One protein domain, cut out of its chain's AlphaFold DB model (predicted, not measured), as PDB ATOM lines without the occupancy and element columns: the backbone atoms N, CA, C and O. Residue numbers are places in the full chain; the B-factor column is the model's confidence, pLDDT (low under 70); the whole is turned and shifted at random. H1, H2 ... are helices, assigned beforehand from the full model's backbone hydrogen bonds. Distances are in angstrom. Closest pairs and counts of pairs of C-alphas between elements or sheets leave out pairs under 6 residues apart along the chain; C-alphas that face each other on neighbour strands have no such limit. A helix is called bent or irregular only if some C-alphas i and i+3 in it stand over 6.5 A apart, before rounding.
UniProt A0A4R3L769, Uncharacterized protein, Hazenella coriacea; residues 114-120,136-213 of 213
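What this domain is: This is residues 114 to 120 and 136 to 213 of the 213 residues of an uncharacterized protein of Hazenella coriacea (UniProt A0A4R3L769). A helical hairpin, H3 and H4, forms the middle of this domain, with H2 along one side of it and H5 more loosely along the other. The short helix H1 lies at the edge beyond H2, far from H5, and a long link with no named element, residues 178 to 194, runs back from the end of H4 to the start of H5. The printed part has 85 residues with five named helices, H1 to H5 in chain order, and no named strand, and its class is all helix. It is compact, with a radius of gyration of the C-alphas of 12.9 A and spans of 39 by 30 by 18 A.

How they stand to each other: H5, residues 195 to 209, is the longest helix and touches no helix. It is close to but not clearly touching H3, residues 149 to 161; their closest C-alphas, those of Val 159 and Ile 199, are 7.8 A apart. These two run opposite ways at a shallow tilt of 34.5 degrees, only just short of steep. H5 is also close to but not clearly touching H4, residues 164 to 177, with the closest C-alphas, Trp 167 and Ile 199, at 8.0 A, and the two run the same way at a shallow tilt of 31 degrees. H3 and H4 touch as a hairpin, opposite ways at a shallow tilt of 20 degrees, closest at the C-alphas of Lys 149 and Tyr 177, 5.9 A. H4 also touches H2, residues 136 to 145, the same way at a shallow tilt of 18 degrees, closest at the C-alphas of Glu 137 and Ile 166, 5.8 A. H2 and H3 are near each other, while H2 and H5 are apart. H1, residues 116 to 120, is close to but not clearly touching H2, with the C-alphas of Arg 119 and Leu 143 closest at 7.6 A, and is apart from H3, H4 and H5. In H1 and H4 every O i to N i+4 pair is within hydrogen-bond range; in H2 it is 5 of 6, in H5 8 of 11, and in H3 3 of 9, beside 6 of 10 O i to N i+3 pairs.

Where its parts are: H5 measures 22.8 A and ends at C-alpha 209 (24.878, 10.657, 92.685). H3 measures 21.2 A, H4 20.1 A, H2 15.3 A and H1 6.1 A, the last beginning at C-alpha 116 (21.615, 31.211, 108.664). H3 and H5 are irregular: C-alphas 150 and 153 are 7.8 A apart, and C-alphas 198 and 201 are 7.1 A apart.

The domain as a whole: The two C-alphas farthest apart, those of Asp 115 and Thr 193, are 39.8 A apart. Residues 121 to 135 are not printed, and C-alphas 120 and 136 are 14.6 A apart across this cut. The links from H2 to H3 and from H3 to H4 are tight; that from H4 to H5, 17 residues, is long. Mean pLDDT of the printed part is 89.0, with residues 188 to 189 and 210 to 213 under 70.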
ATOM      1  N   ILE A 114      16.785  36.122 106.782       95.62
ATOM      2  CA  ILE A 114      17.818  37.175 106.759       95.62
ATOM      3  C   ILE A 114      19.206  36.668 107.164       95.62
ATOM      4  O   ILE A 114      20.213  37.310 106.863       95.62
ATOM      5  N   ASP A 115      19.278  35.512 107.826       95.12
ATOM      6  CA  ASP A 115      20.528  34.874 108.226       95.12
ATOM      7  C   ASP A 115      20.417  33.336 108.283       95.12
ATOM      8  O   ASP A 115      19.372  32.735 108.025       95.12
ATOM      9  N   GLN A 116      21.533  32.674 108.603       94.62
ATOM     10  CA  GLN A 116      21.615  31.211 108.664       94.62
ATOM     11  C   GLN A 116      20.901  30.596 109.876       94.62
ATOM     12  O   GLN A 116      20.508  29.427 109.821       94.62
ATOM     13  N   ILE A 117      20.749  31.347 110.970       96.50
ATOM     14  CA  ILE A 117      20.019  30.889 112.158       96.50
ATOM     15  C   ILE A 117      18.540  30.815 111.797       96.50
ATOM     16  O   ILE A 117      17.909  29.773 111.960       96.50
ATOM     17  N   GLU A 118      18.019  31.883 111.210       96.38
ATOM     18  CA  GLU A 118      16.641  31.953 110.769       96.38
ATOM     19  C   GLU A 118      16.348  30.959 109.642       96.38
ATOM     20  O   GLU A 118      15.344  30.249 109.682       96.38
ATOM     21  N   ARG A 119      17.265  30.808 108.678       96.38
ATOM     22  CA  ARG A 119      17.139  29.798 107.618       96.38
ATOM     23  C   ARG A 119      17.003  28.384 108.184       96.38
ATOM     24  O   ARG A 119      16.225  27.580 107.670       96.38
ATOM     25  N   ARG A 120      17.746  28.064 109.248       96.25
ATOM     26  CA  ARG A 120      17.613  26.777 109.940       96.25
ATOM     27  C   ARG A 120      16.224  26.624 110.554       96.25
ATOM     28  O   ARG A 120      15.642  25.550 110.423       96.25
ATOM     29  N   ARG A 136       3.094  24.164 105.128       95.06
ATOM     30  CA  ARG A 136       4.380  23.520 104.835       95.06
ATOM     31  C   ARG A 136       4.955  24.007 103.504       95.06
ATOM     32  O   ARG A 136       6.115  24.399 103.419       95.06
ATOM     33  N   GLU A 137       4.106  24.040 102.493       94.44
ATOM     34  CA  GLU A 137       4.362  24.518 101.141       94.44
ATOM     35  C   GLU A 137       4.794  25.982 101.170       94.44
ATOM     36  O   GLU A 137       5.749  26.364 100.503       94.44
ATOM     37  N   SER A 138       4.152  26.801 102.008       95.12
ATOM     38  CA  SER A 138       4.511  28.215 102.163       95.12
ATOM     39  C   SER A 138       5.930  28.390 102.727       95.12
ATOM     40  O   SER A 138       6.673  29.254 102.252       95.12
ATOM     41  N   TRP A 139       6.352  27.545 103.680       96.38
ATOM     42  CA  TRP A 139       7.750  27.515 104.137       96.38
ATOM     43  C   TRP A 139       8.707  27.130 103.005       96.38
ATOM     44  O   TRP A 139       9.720  27.803 102.809       96.38
ATOM     45  N   ALA A 140       8.377  26.081 102.243       95.56
ATOM     46  CA  ALA A 140       9.194  25.611 101.124       95.56
ATOM     47  C   ALA A 140       9.354  26.691 100.037       95.56
ATOM     48  O   ALA A 140      10.480  27.015  99.662       95.56
ATOM     49  N   TYR A 141       8.263  27.326  99.603       94.81
ATOM     50  CA  TYR A 141       8.312  28.421  98.629       94.81
ATOM     51  C   TYR A 141       9.202  29.576  99.096       94.81
ATOM     52  O   TYR A 141       9.969  30.126  98.306       94.81
ATOM     53  N   THR A 142       9.158  29.916 100.384       94.44
ATOM     54  CA  THR A 142       9.991  31.001 100.920       94.44
ATOM     55  C   THR A 142      11.477  30.618 100.966       94.44
ATOM     56  O   THR A 142      12.354  31.434 100.696       94.44
ATOM     57  N   LEU A 143      11.792  29.349 101.238       95.75
ATOM     58  CA  LEU A 143      13.166  28.835 101.187       95.75
ATOM     59  C   LEU A 143      13.743  28.786  99.765       95.75
ATOM     60  O   LEU A 143      14.964  28.913  99.611       95.75
ATOM     61  N   LEU A 144      12.890  28.607  98.748       95.12
ATOM     62  CA  LEU A 144      13.270  28.466  97.339       95.12
ATOM     63  C   LEU A 144      13.960  29.718  96.787       95.12
ATOM     64  O   LEU A 144      14.952  29.602  96.066       95.12
ATOM     65  N   ASN A 145      13.483  30.914  97.136       87.62
ATOM     66  CA  ASN A 145      13.994  32.161  96.558       87.62
ATOM     67  C   ASN A 145      15.489  32.378  96.866       87.62
ATOM     68  O   ASN A 145      16.280  32.770  96.005       87.62
ATOM     69  N   THR A 146      15.896  32.029  98.086       89.94
ATOM     70  CA  THR A 146      17.266  32.190  98.604       89.94
ATOM     71  C   THR A 146      18.018  30.866  98.741       89.94
ATOM     72  O   THR A 146      18.989  30.767  99.489       89.94
ATOM     73  N   THR A 147      17.571  29.824  98.038       93.88
ATOM     74  CA  THR A 147      18.157  28.485  98.147       93.88
ATOM     75  C   THR A 147      19.594  28.410  97.643       93.88
ATOM     76  O   THR A 147      19.937  29.008  96.618       93.88
ATOM     77  N   ALA A 148      20.415  27.616  98.330       93.00
ATOM     78  CA  ALA A 148      21.808  27.354  97.980       93.00
ATOM     79  C   ALA A 148      21.992  25.920  97.454       93.00
ATOM     80  O   ALA A 148      21.228  25.024  97.812       93.00
ATOM     81  N   LYS A 149      22.995  25.698  96.596       94.44
ATOM     82  CA  LYS A 149      23.234  24.396  95.946       94.44
ATOM     83  C   LYS A 149      23.503  23.282  96.965       94.44
ATOM     84  O   LYS A 149      23.089  22.145  96.761       94.44
ATOM     85  N   GLU A 150      24.151  23.627  98.071       94.00
ATOM     86  CA  GLU A 150      24.554  22.737  99.166       94.00
ATOM     87  C   GLU A 150      23.359  22.202  99.975       94.00
ATOM     88  O   GLU A 150      23.524  21.439 100.925       94.00
ATOM     89  N   GLU A 151      22.137  22.619  99.643       95.38
ATOM     90  CA  GLU A 151      20.913  22.203 100.325       95.38
ATOM     91  C   GLU A 151      20.166  21.078  99.609       95.38
ATOM     92  O   GLU A 151      19.027  20.800  99.978       95.38
ATOM     93  N   LEU A 152      20.800  20.413  98.635       95.75
ATOM     94  CA  LEU A 152      20.225  19.278  97.908       95.75
ATOM     95  C   LEU A 152      19.570  18.266  98.855       95.75
ATOM     96  O   LEU A 152      18.385  17.982  98.711       95.75
ATOM     97  N   ASP A 153      20.289  17.810  99.881       95.00
ATOM     98  CA  ASP A 153      19.775  16.813 100.826       95.00
ATOM     99  C   ASP A 153      18.521  17.286 101.573       95.00
ATOM    100  O   ASP A 153      17.620  16.489 101.835       95.00
ATOM    101  N   LYS A 154      18.437  18.587 101.891       95.69
ATOM    102  CA  LYS A 154      17.275  19.170 102.582       95.69
ATOM    103  C   LYS A 154      16.062  19.280 101.667       95.69
ATOM    104  O   LYS A 154      14.936  19.148 102.129       95.69
ATOM    105  N   TRP A 155      16.272  19.536 100.379       96.19
ATOM    106  CA  TRP A 155      15.189  19.512  99.398       96.19
ATOM    107  C   TRP A 155      14.708  18.091  99.147       96.19
ATOM    108  O   TRP A 155      13.505  17.835  99.161       96.19
ATOM    109  N   MET A 156      15.642  17.156  98.987       94.81
ATOM    110  CA  MET A 156      15.317  15.756  98.744       94.81
ATOM    111  C   MET A 156      14.625  15.096  99.940       94.81
ATOM    112  O   MET A 156      13.802  14.206  99.728       94.81
ATOM    113  N   SER A 157      14.872  15.546 101.177       93.56
ATOM    114  CA  SER A 157      14.125  15.062 102.346       93.56
ATOM    115  C   SER A 157      12.653  15.482 102.342       93.56
ATOM    116  O   SER A 157      11.837  14.769 102.913       93.56
ATOM    117  N   LEU A 158      12.273  16.571 101.659       93.62
ATOM    118  CA  LEU A 158      10.870  16.994 101.573       93.62
ATOM    119  C   LEU A 158      10.018  16.134 100.621       93.62
ATOM    120  O   LEU A 158       8.790  16.234 100.646       93.62
ATOM    121  N   VAL A 159      10.633  15.285  99.786       90.31
ATOM    122  CA  VAL A 159       9.910  14.426  98.827       90.31
ATOM    123  C   VAL A 159       8.854  13.554  99.517       90.31
ATOM    124  O   VAL A 159       7.784  13.324  98.949       90.31
ATOM    125  N   GLU A 160       9.132  13.100 100.743       86.81
ATOM    126  CA  GLU A 160       8.280  12.175 101.500       86.81
ATOM    127  C   GLU A 160       6.877  12.718 101.798       86.81
ATOM    128  O   GLU A 160       5.945  11.935 101.981       86.81
ATOM    129  N   TYR A 161       6.704  14.043 101.802       86.62
ATOM    130  CA  TYR A 161       5.438  14.686 102.152       86.62
ATOM    131  C   TYR A 161       4.374  14.619 101.048       86.62
ATOM    132  O   TYR A 161       3.255  15.070 101.283       86.62
ATOM    133  N   LYS A 162       4.701  14.069  99.867       85.12
ATOM    134  CA  LYS A 162       3.781  13.869  98.726       85.12
ATOM    135  C   LYS A 162       2.914  15.093  98.401       85.12
ATOM    136  O   LYS A 162       1.720  14.975  98.144       85.12
ATOM    137  N   SER A 163       3.525  16.273  98.417       87.31
ATOM    138  CA  SER A 163       2.864  17.536  98.096       87.31
ATOM    139  C   SER A 163       3.329  18.042  96.737       87.31
ATOM    140  O   SER A 163       4.528  18.187  96.500       87.31
ATOM    141  N   ILE A 164       2.369  18.326  95.854       88.44
ATOM    142  CA  ILE A 164       2.608  18.814  94.488       88.44
ATOM    143  C   ILE A 164       3.409  20.117  94.517       88.44
ATOM    144  O   ILE A 164       4.406  20.242  93.816       88.44
ATOM    145  N   ASP A 165       3.027  21.059  95.379       90.19
ATOM    146  CA  ASP A 165       3.716  22.343  95.543       90.19
ATOM    147  C   ASP A 165       5.164  22.170  96.020       90.19
ATOM    148  O   ASP A 165       6.077  22.847  95.538       90.19
ATOM    149  N   ILE A 166       5.404  21.226  96.937       92.56
ATOM    150  CA  ILE A 166       6.765  20.890  97.371       92.56
ATOM    151  C   ILE A 166       7.560  20.304  96.206       92.56
ATOM    152  O   ILE A 166       8.709  20.690  95.997       92.56
ATOM    153  N   TRP A 167       6.971  19.402  95.425       92.25
ATOM    154  CA  TRP A 167       7.641  18.811  94.268       92.25
ATOM    155  C   TRP A 167       7.938  19.846  93.181       92.25
ATOM    156  O   TRP A 167       9.020  19.803  92.600       92.25
ATOM    157  N   ILE A 168       7.062  20.836  92.979       92.12
ATOM    158  CA  ILE A 168       7.343  21.998  92.121       92.12
ATOM    159  C   ILE A 168       8.566  22.754  92.650       92.12
ATOM    160  O   ILE A 168       9.481  23.041  91.878       92.12
ATOM    161  N   CYS A 169       8.634  23.029  93.958       94.38
ATOM    162  CA  CYS A 169       9.799  23.689  94.554       94.38
ATOM    163  C   CYS A 169      11.090  22.886  94.334       94.38
ATOM    164  O   CYS A 169      12.107  23.458  93.942       94.38
ATOM    165  N   ILE A 170      11.049  21.564  94.530       95.19
ATOM    166  CA  ILE A 170      12.197  20.680  94.292       95.19
ATOM    167  C   ILE A 170      12.588  20.706  92.811       95.19
ATOM    168  O   ILE A 170      13.769  20.834  92.503       95.19
ATOM    169  N   ASN A 171      11.627  20.642  91.886       93.69
ATOM    170  CA  ASN A 171      11.900  20.673  90.449       93.69
ATOM    171  C   ASN A 171      12.593  21.980  90.046       93.69
ATOM    172  O   ASN A 171      13.624  21.954  89.380       93.69
ATOM    173  N   LEU A 172      12.097  23.119  90.536       94.44
ATOM    174  CA  LEU A 172      12.710  24.427  90.298       94.44
ATOM    175  C   LEU A 172      14.121  24.526  90.899       94.44
ATOM    176  O   LEU A 172      15.029  25.069  90.268       94.44
ATOM    177  N   PHE A 173      14.328  23.981  92.101       96.19
ATOM    178  CA  PHE A 173      15.646  23.901  92.729       96.19
ATOM    179  C   PHE A 173      16.633  23.071  91.891       96.19
ATOM    180  O   PHE A 173      17.753  23.519  91.624       96.19
ATOM    181  N   LEU A 174      16.212  21.883  91.447       95.38
ATOM    182  CA  LEU A 174      17.034  20.978  90.645       95.38
ATOM    183  C   LEU A 174      17.362  21.588  89.283       95.38
ATOM    184  O   LEU A 174      18.532  21.651  88.925       95.38
ATOM    185  N   GLN A 175      16.382  22.155  88.577       93.44
ATOM    186  CA  GLN A 175      16.613  22.846  87.304       93.44
ATOM    187  C   GLN A 175      17.629  23.992  87.433       93.44
ATOM    188  O   GLN A 175      18.410  24.239  86.513       93.44
ATOM    189  N   LYS A 176      17.660  24.678  88.584       94.69
ATOM    190  CA  LYS A 176      18.600  25.776  88.842       94.69
ATOM    191  C   LYS A 176      20.042  25.303  89.057       94.69
ATOM    192  O   LYS A 176      20.963  25.977  88.597       94.69
ATOM    193  N   TYR A 177      20.264  24.202  89.780       95.75
ATOM    194  CA  TYR A 177      21.606  23.817  90.255       95.75
ATOM    195  C   TYR A 177      22.136  22.469  89.752       95.75
ATOM    196  O   TYR A 177      23.349  22.235  89.812       95.75
ATOM    197  N   PHE A 178      21.253  21.612  89.253       94.94
ATOM    198  CA  PHE A 178      21.504  20.237  88.825       94.94
ATOM    199  C   PHE A 178      20.781  19.976  87.491       94.94
ATOM    200  O   PHE A 178      19.802  19.235  87.448       94.94
ATOM    201  N   PRO A 179      21.220  20.604  86.383       92.00
ATOM    202  CA  PRO A 179      20.536  20.520  85.088       92.00
ATOM    203  C   PRO A 179      20.554  19.114  84.459       92.00
ATOM    204  O   PRO A 179      19.888  18.882  83.456       92.00
ATOM    205  N   ASP A 180      21.343  18.192  85.010       92.31
ATOM    206  CA  ASP A 180      21.367  16.772  84.660       92.31
ATOM    207  C   ASP A 180      20.322  15.938  85.424       92.31
ATOM    208  O   ASP A 180      20.138  14.759  85.107       92.31
ATOM    209  N   ALA A 181      19.648  16.521  86.420       93.62
ATOM    210  CA  ALA A 181      18.554  15.873  87.123       93.62
ATOM    211  C   ALA A 181      17.352  15.664  86.179       93.62
ATOM    212  O   ALA A 181      17.052  16.540  85.364       93.62
ATOM    213  N   PRO A 182      16.639  14.528  86.284       92.88
ATOM    214  CA  PRO A 182      15.407  14.310  85.538       92.88
ATOM    215  C   PRO A 182      14.364  15.386  85.842       92.88
ATOM    216  O   PRO A 182      14.196  15.792  86.990       92.88
ATOM    217  N   GLU A 183      13.633  15.809  84.816       87.88
ATOM    218  CA  GLU A 183      12.487  16.697  84.985       87.88
ATOM    219  C   GLU A 183      11.302  15.932  85.589       87.88
ATOM    220  O   GLU A 183      11.067  14.765  85.261       87.88
ATOM    221  N   MET A 184      10.556  16.593  86.475       87.38
ATOM    222  CA  MET A 184       9.301  16.062  87.007       87.38
ATOM    223  C   MET A 184       8.126  16.529  86.147       87.38
ATOM    224  O   MET A 184       7.883  17.730  86.031       87.38
ATOM    225  N   ASP A 185       7.361  15.586  85.599       80.31
ATOM    226  CA  ASP A 185       6.107  15.881  84.895       80.31
ATOM    227  C   ASP A 185       4.963  16.018  85.912       80.31
ATOM    228  O   ASP A 185       4.294  15.050  86.277       80.31
ATOM    229  N   ILE A 186       4.818  17.221  86.472       78.56
ATOM    230  CA  ILE A 186       3.870  17.500  87.554       78.56
ATOM    231  C   ILE A 186       2.517  17.911  86.966       78.56
ATOM    232  O   ILE A 186       2.372  18.988  86.387       78.56
ATOM    233  N   LEU A 187       1.501  17.071  87.170       77.56
ATOM    234  CA  LEU A 187       0.121  17.376  86.795       77.56
ATOM    235  C   LEU A 187      -0.584  18.206  87.891       77.56
ATOM    236  O   LEU A 187      -0.302  17.994  89.069       77.56
ATOM    237  N   PRO A 188      -1.526  19.111  87.542       67.44
ATOM    238  CA  PRO A 188      -2.254  19.928  88.524       67.44
ATOM    239  C   PRO A 188      -3.153  19.144  89.493       67.44
ATOM    240  O   PRO A 188      -3.377  19.599  90.609       67.44
ATOM    241  N   ASP A 189      -3.677  17.995  89.064       69.69
ATOM    242  CA  ASP A 189      -4.519  17.100  89.871       69.69
ATOM    243  C   ASP A 189      -4.165  15.640  89.528       69.69
ATOM    244  O   ASP A 189      -4.849  14.980  88.740       69.69
ATOM    245  N   PRO A 190      -2.985  15.176  89.969       73.12
ATOM    246  CA  PRO A 190      -2.496  13.856  89.648       73.12
ATOM    247  C   PRO A 190      -3.275  12.799  90.420       73.12
ATOM    248  O   PRO A 190      -3.509  12.928  91.620       73.12
ATOM    249  N   ASP A 191      -3.579  11.690  89.749       79.75
ATOM    250  CA  ASP A 191      -4.089  10.504  90.428       79.75
ATOM    251  C   ASP A 191      -3.070  10.058  91.508       79.75
ATOM    252  O   ASP A 191      -1.897   9.816  91.189       79.75
ATOM    253  N   PRO A 192      -3.478   9.924  92.787       78.56
ATOM    254  CA  PRO A 192      -2.592   9.494  93.867       78.56
ATOM    255  C   PRO A 192      -1.851   8.181  93.585       78.56
ATOM    256  O   PRO A 192      -0.758   7.961  94.109       78.56
ATOM    257  N   THR A 193      -2.418   7.308  92.749       81.50
ATOM    258  CA  THR A 193      -1.818   6.021  92.372       81.50
ATOM    259  C   THR A 193      -0.596   6.161  91.466       81.50
ATOM    260  O   THR A 193       0.256   5.271  91.465       81.50
ATOM    261  N   ILE A 194      -0.474   7.271  90.729       81.94
ATOM    262  CA  ILE A 194       0.653   7.536  89.823       81.94
ATOM    263  C   ILE A 194       1.626   8.579  90.370       81.94
ATOM    264  O   ILE A 194       2.707   8.734  89.808       81.94
ATOM    265  N   MET A 195       1.293   9.256  91.475       79.88
ATOM    266  CA  MET A 195       2.125  10.313  92.059       79.88
ATOM    267  C   MET A 195       3.581   9.879  92.296       79.88
ATOM    268  O   MET A 195       4.507  10.617  91.966       79.88
ATOM    269  N   ASP A 196       3.804   8.658  92.792       84.56
ATOM    270  CA  ASP A 196       5.156   8.145  93.062       84.56
ATOM    271  C   ASP A 196       5.992   7.971  91.777       84.56
ATOM    272  O   ASP A 196       7.222   8.041  91.818       84.56
ATOM    273  N   SER A 197       5.344   7.793  90.619       86.44
ATOM    274  CA  SER A 197       6.038   7.650  89.334       86.44
ATOM    275  C   SER A 197       6.672   8.956  88.845       86.44
ATOM    276  O   SER A 197       7.684   8.901  88.149       86.44
ATOM    277  N   PHE A 198       6.148  10.118  89.255       85.62
ATOM    278  CA  PHE A 198       6.702  11.419  88.865       85.62
ATOM    279  C   PHE A 198       8.037  11.709  89.547       85.62
ATOM    280  O   PHE A 198       8.917  12.328  88.953       85.62
ATOM    281  N   ILE A 199       8.201  11.238  90.784       88.25
ATOM    282  CA  ILE A 199       9.391  11.520  91.589       88.25
ATOM    283  C   ILE A 199      10.433  10.395  91.540       88.25
ATOM    284  O   ILE A 199      11.608  10.631  91.830       88.25
ATOM    285  N   ALA A 200      10.041   9.178  91.147       90.56
ATOM    286  CA  ALA A 200      10.938   8.023  91.085       90.56
ATOM    287  C   ALA A 200      12.231   8.274  90.276       90.56
ATOM    288  O   ALA A 200      13.304   7.990  90.814       90.56
ATOM    289  N   PRO A 201      12.197   8.876  89.065       92.56
ATOM    290  CA  PRO A 201      13.418   9.156  88.306       92.56
ATOM    291  C   PRO A 201      14.383  10.081  89.055       92.56
ATOM    292  O   PRO A 201      15.593   9.854  89.059       92.56
ATOM    293  N   VAL A 202      13.847  11.102  89.730       93.06
ATOM    294  CA  VAL A 202      14.631  12.059  90.520       93.06
ATOM    295  C   VAL A 202      15.259  11.375  91.731       93.06
ATOM    296  O   VAL A 202      16.440  11.579  92.010       93.06
ATOM    297  N   LEU A 203      14.505  10.526  92.435       92.38
ATOM    298  CA  LEU A 203      15.026   9.763  93.573       92.38
ATOM    299  C   LEU A 203      16.136   8.794  93.158       92.38
ATOM    300  O   LEU A 203      17.124   8.658  93.880       92.38
ATOM    301  N   ASP A 204      15.994   8.134  92.011       93.44
ATOM    302  CA  ASP A 204      17.020   7.236  91.483       93.44
ATOM    303  C   ASP A 204      18.274   8.008  91.060       93.44
ATOM    304  O   ASP A 204      19.390   7.613  91.408       93.44
ATOM    305  N   TRP A 205      18.112   9.150  90.384       94.81
ATOM    306  CA  TRP A 205      19.222  10.055  90.074       94.81
ATOM    307  C   TRP A 205      19.942  10.527  91.344       94.81
ATOM    308  O   TRP A 205      21.171  10.442  91.413       94.81
ATOM    309  N   TYR A 206      19.200  10.948  92.371       94.56
ATOM    310  CA  TYR A 206      19.764  11.423  93.634       94.56
ATOM    311  C   TYR A 206      20.562  10.318  94.340       94.56
ATOM    312  O   TYR A 206      21.732  10.514  94.666       94.56
ATOM    313  N   LYS A 207      19.999   9.110  94.476       92.44
ATOM    314  CA  LYS A 207      20.696   7.959  95.085       92.44
ATOM    315  C   LYS A 207      21.979   7.585  94.339       92.44
ATOM    316  O   LYS A 207      22.986   7.288  94.977       92.44
ATOM    317  N   ASN A 208      21.958   7.625  93.008       90.12
ATOM    318  CA  ASN A 208      23.111   7.275  92.175       90.12
ATOM    319  C   ASN A 208      24.228   8.329  92.204       90.12
ATOM    320  O   ASN A 208      25.374   8.020  91.864       90.12
ATOM    321  N   ASN A 209      23.916   9.561  92.614       83.06
ATOM    322  CA  ASN A 209      24.878  10.657  92.685       83.06
ATOM    323  C   ASN A 209      25.190  11.127  94.115       83.06
ATOM    324  O   ASN A 209      26.085  11.950  94.280       83.06
ATOM    325  N   ASN A 210      24.572  10.544  95.146       64.81
ATOM    326  CA  ASN A 210      24.772  10.912  96.556       64.81
ATOM    327  C   ASN A 210      26.187  10.640  97.119       64.81
ATOM    328  O   ASN A 210      26.448  10.857  98.294       64.81
ATOM    329  N   GLY A 211      27.107  10.134  96.291       54.09
ATOM    330  CA  GLY A 211      28.542  10.037  96.590       54.09
ATOM    331  C   GLY A 211      29.423  10.991  95.772       54.09
ATOM    332  O   GLY A 211      30.644  10.845  95.793       54.09
ATOM    333  N   LYS A 212      28.828  11.902  94.992       54.28
ATOM    334  CA  LYS A 212      29.522  12.836  94.085       54.28
ATOM    335  C   LYS A 212      29.272  14.314  94.401       54.28
ATOM    336  O   LYS A 212      29.936  15.154  93.792       54.28
ATOM    337  N   PHE A 213      28.332  14.619  95.294       55.38
ATOM    338  CA  PHE A 213      27.938  15.975  95.673       55.38
ATOM    339  C   PHE A 213      28.198  16.227  97.155       55.38
ATOM    340  O   PHE A 213      28.159  15.245  97.927       55.38
TER     341      PHE A 213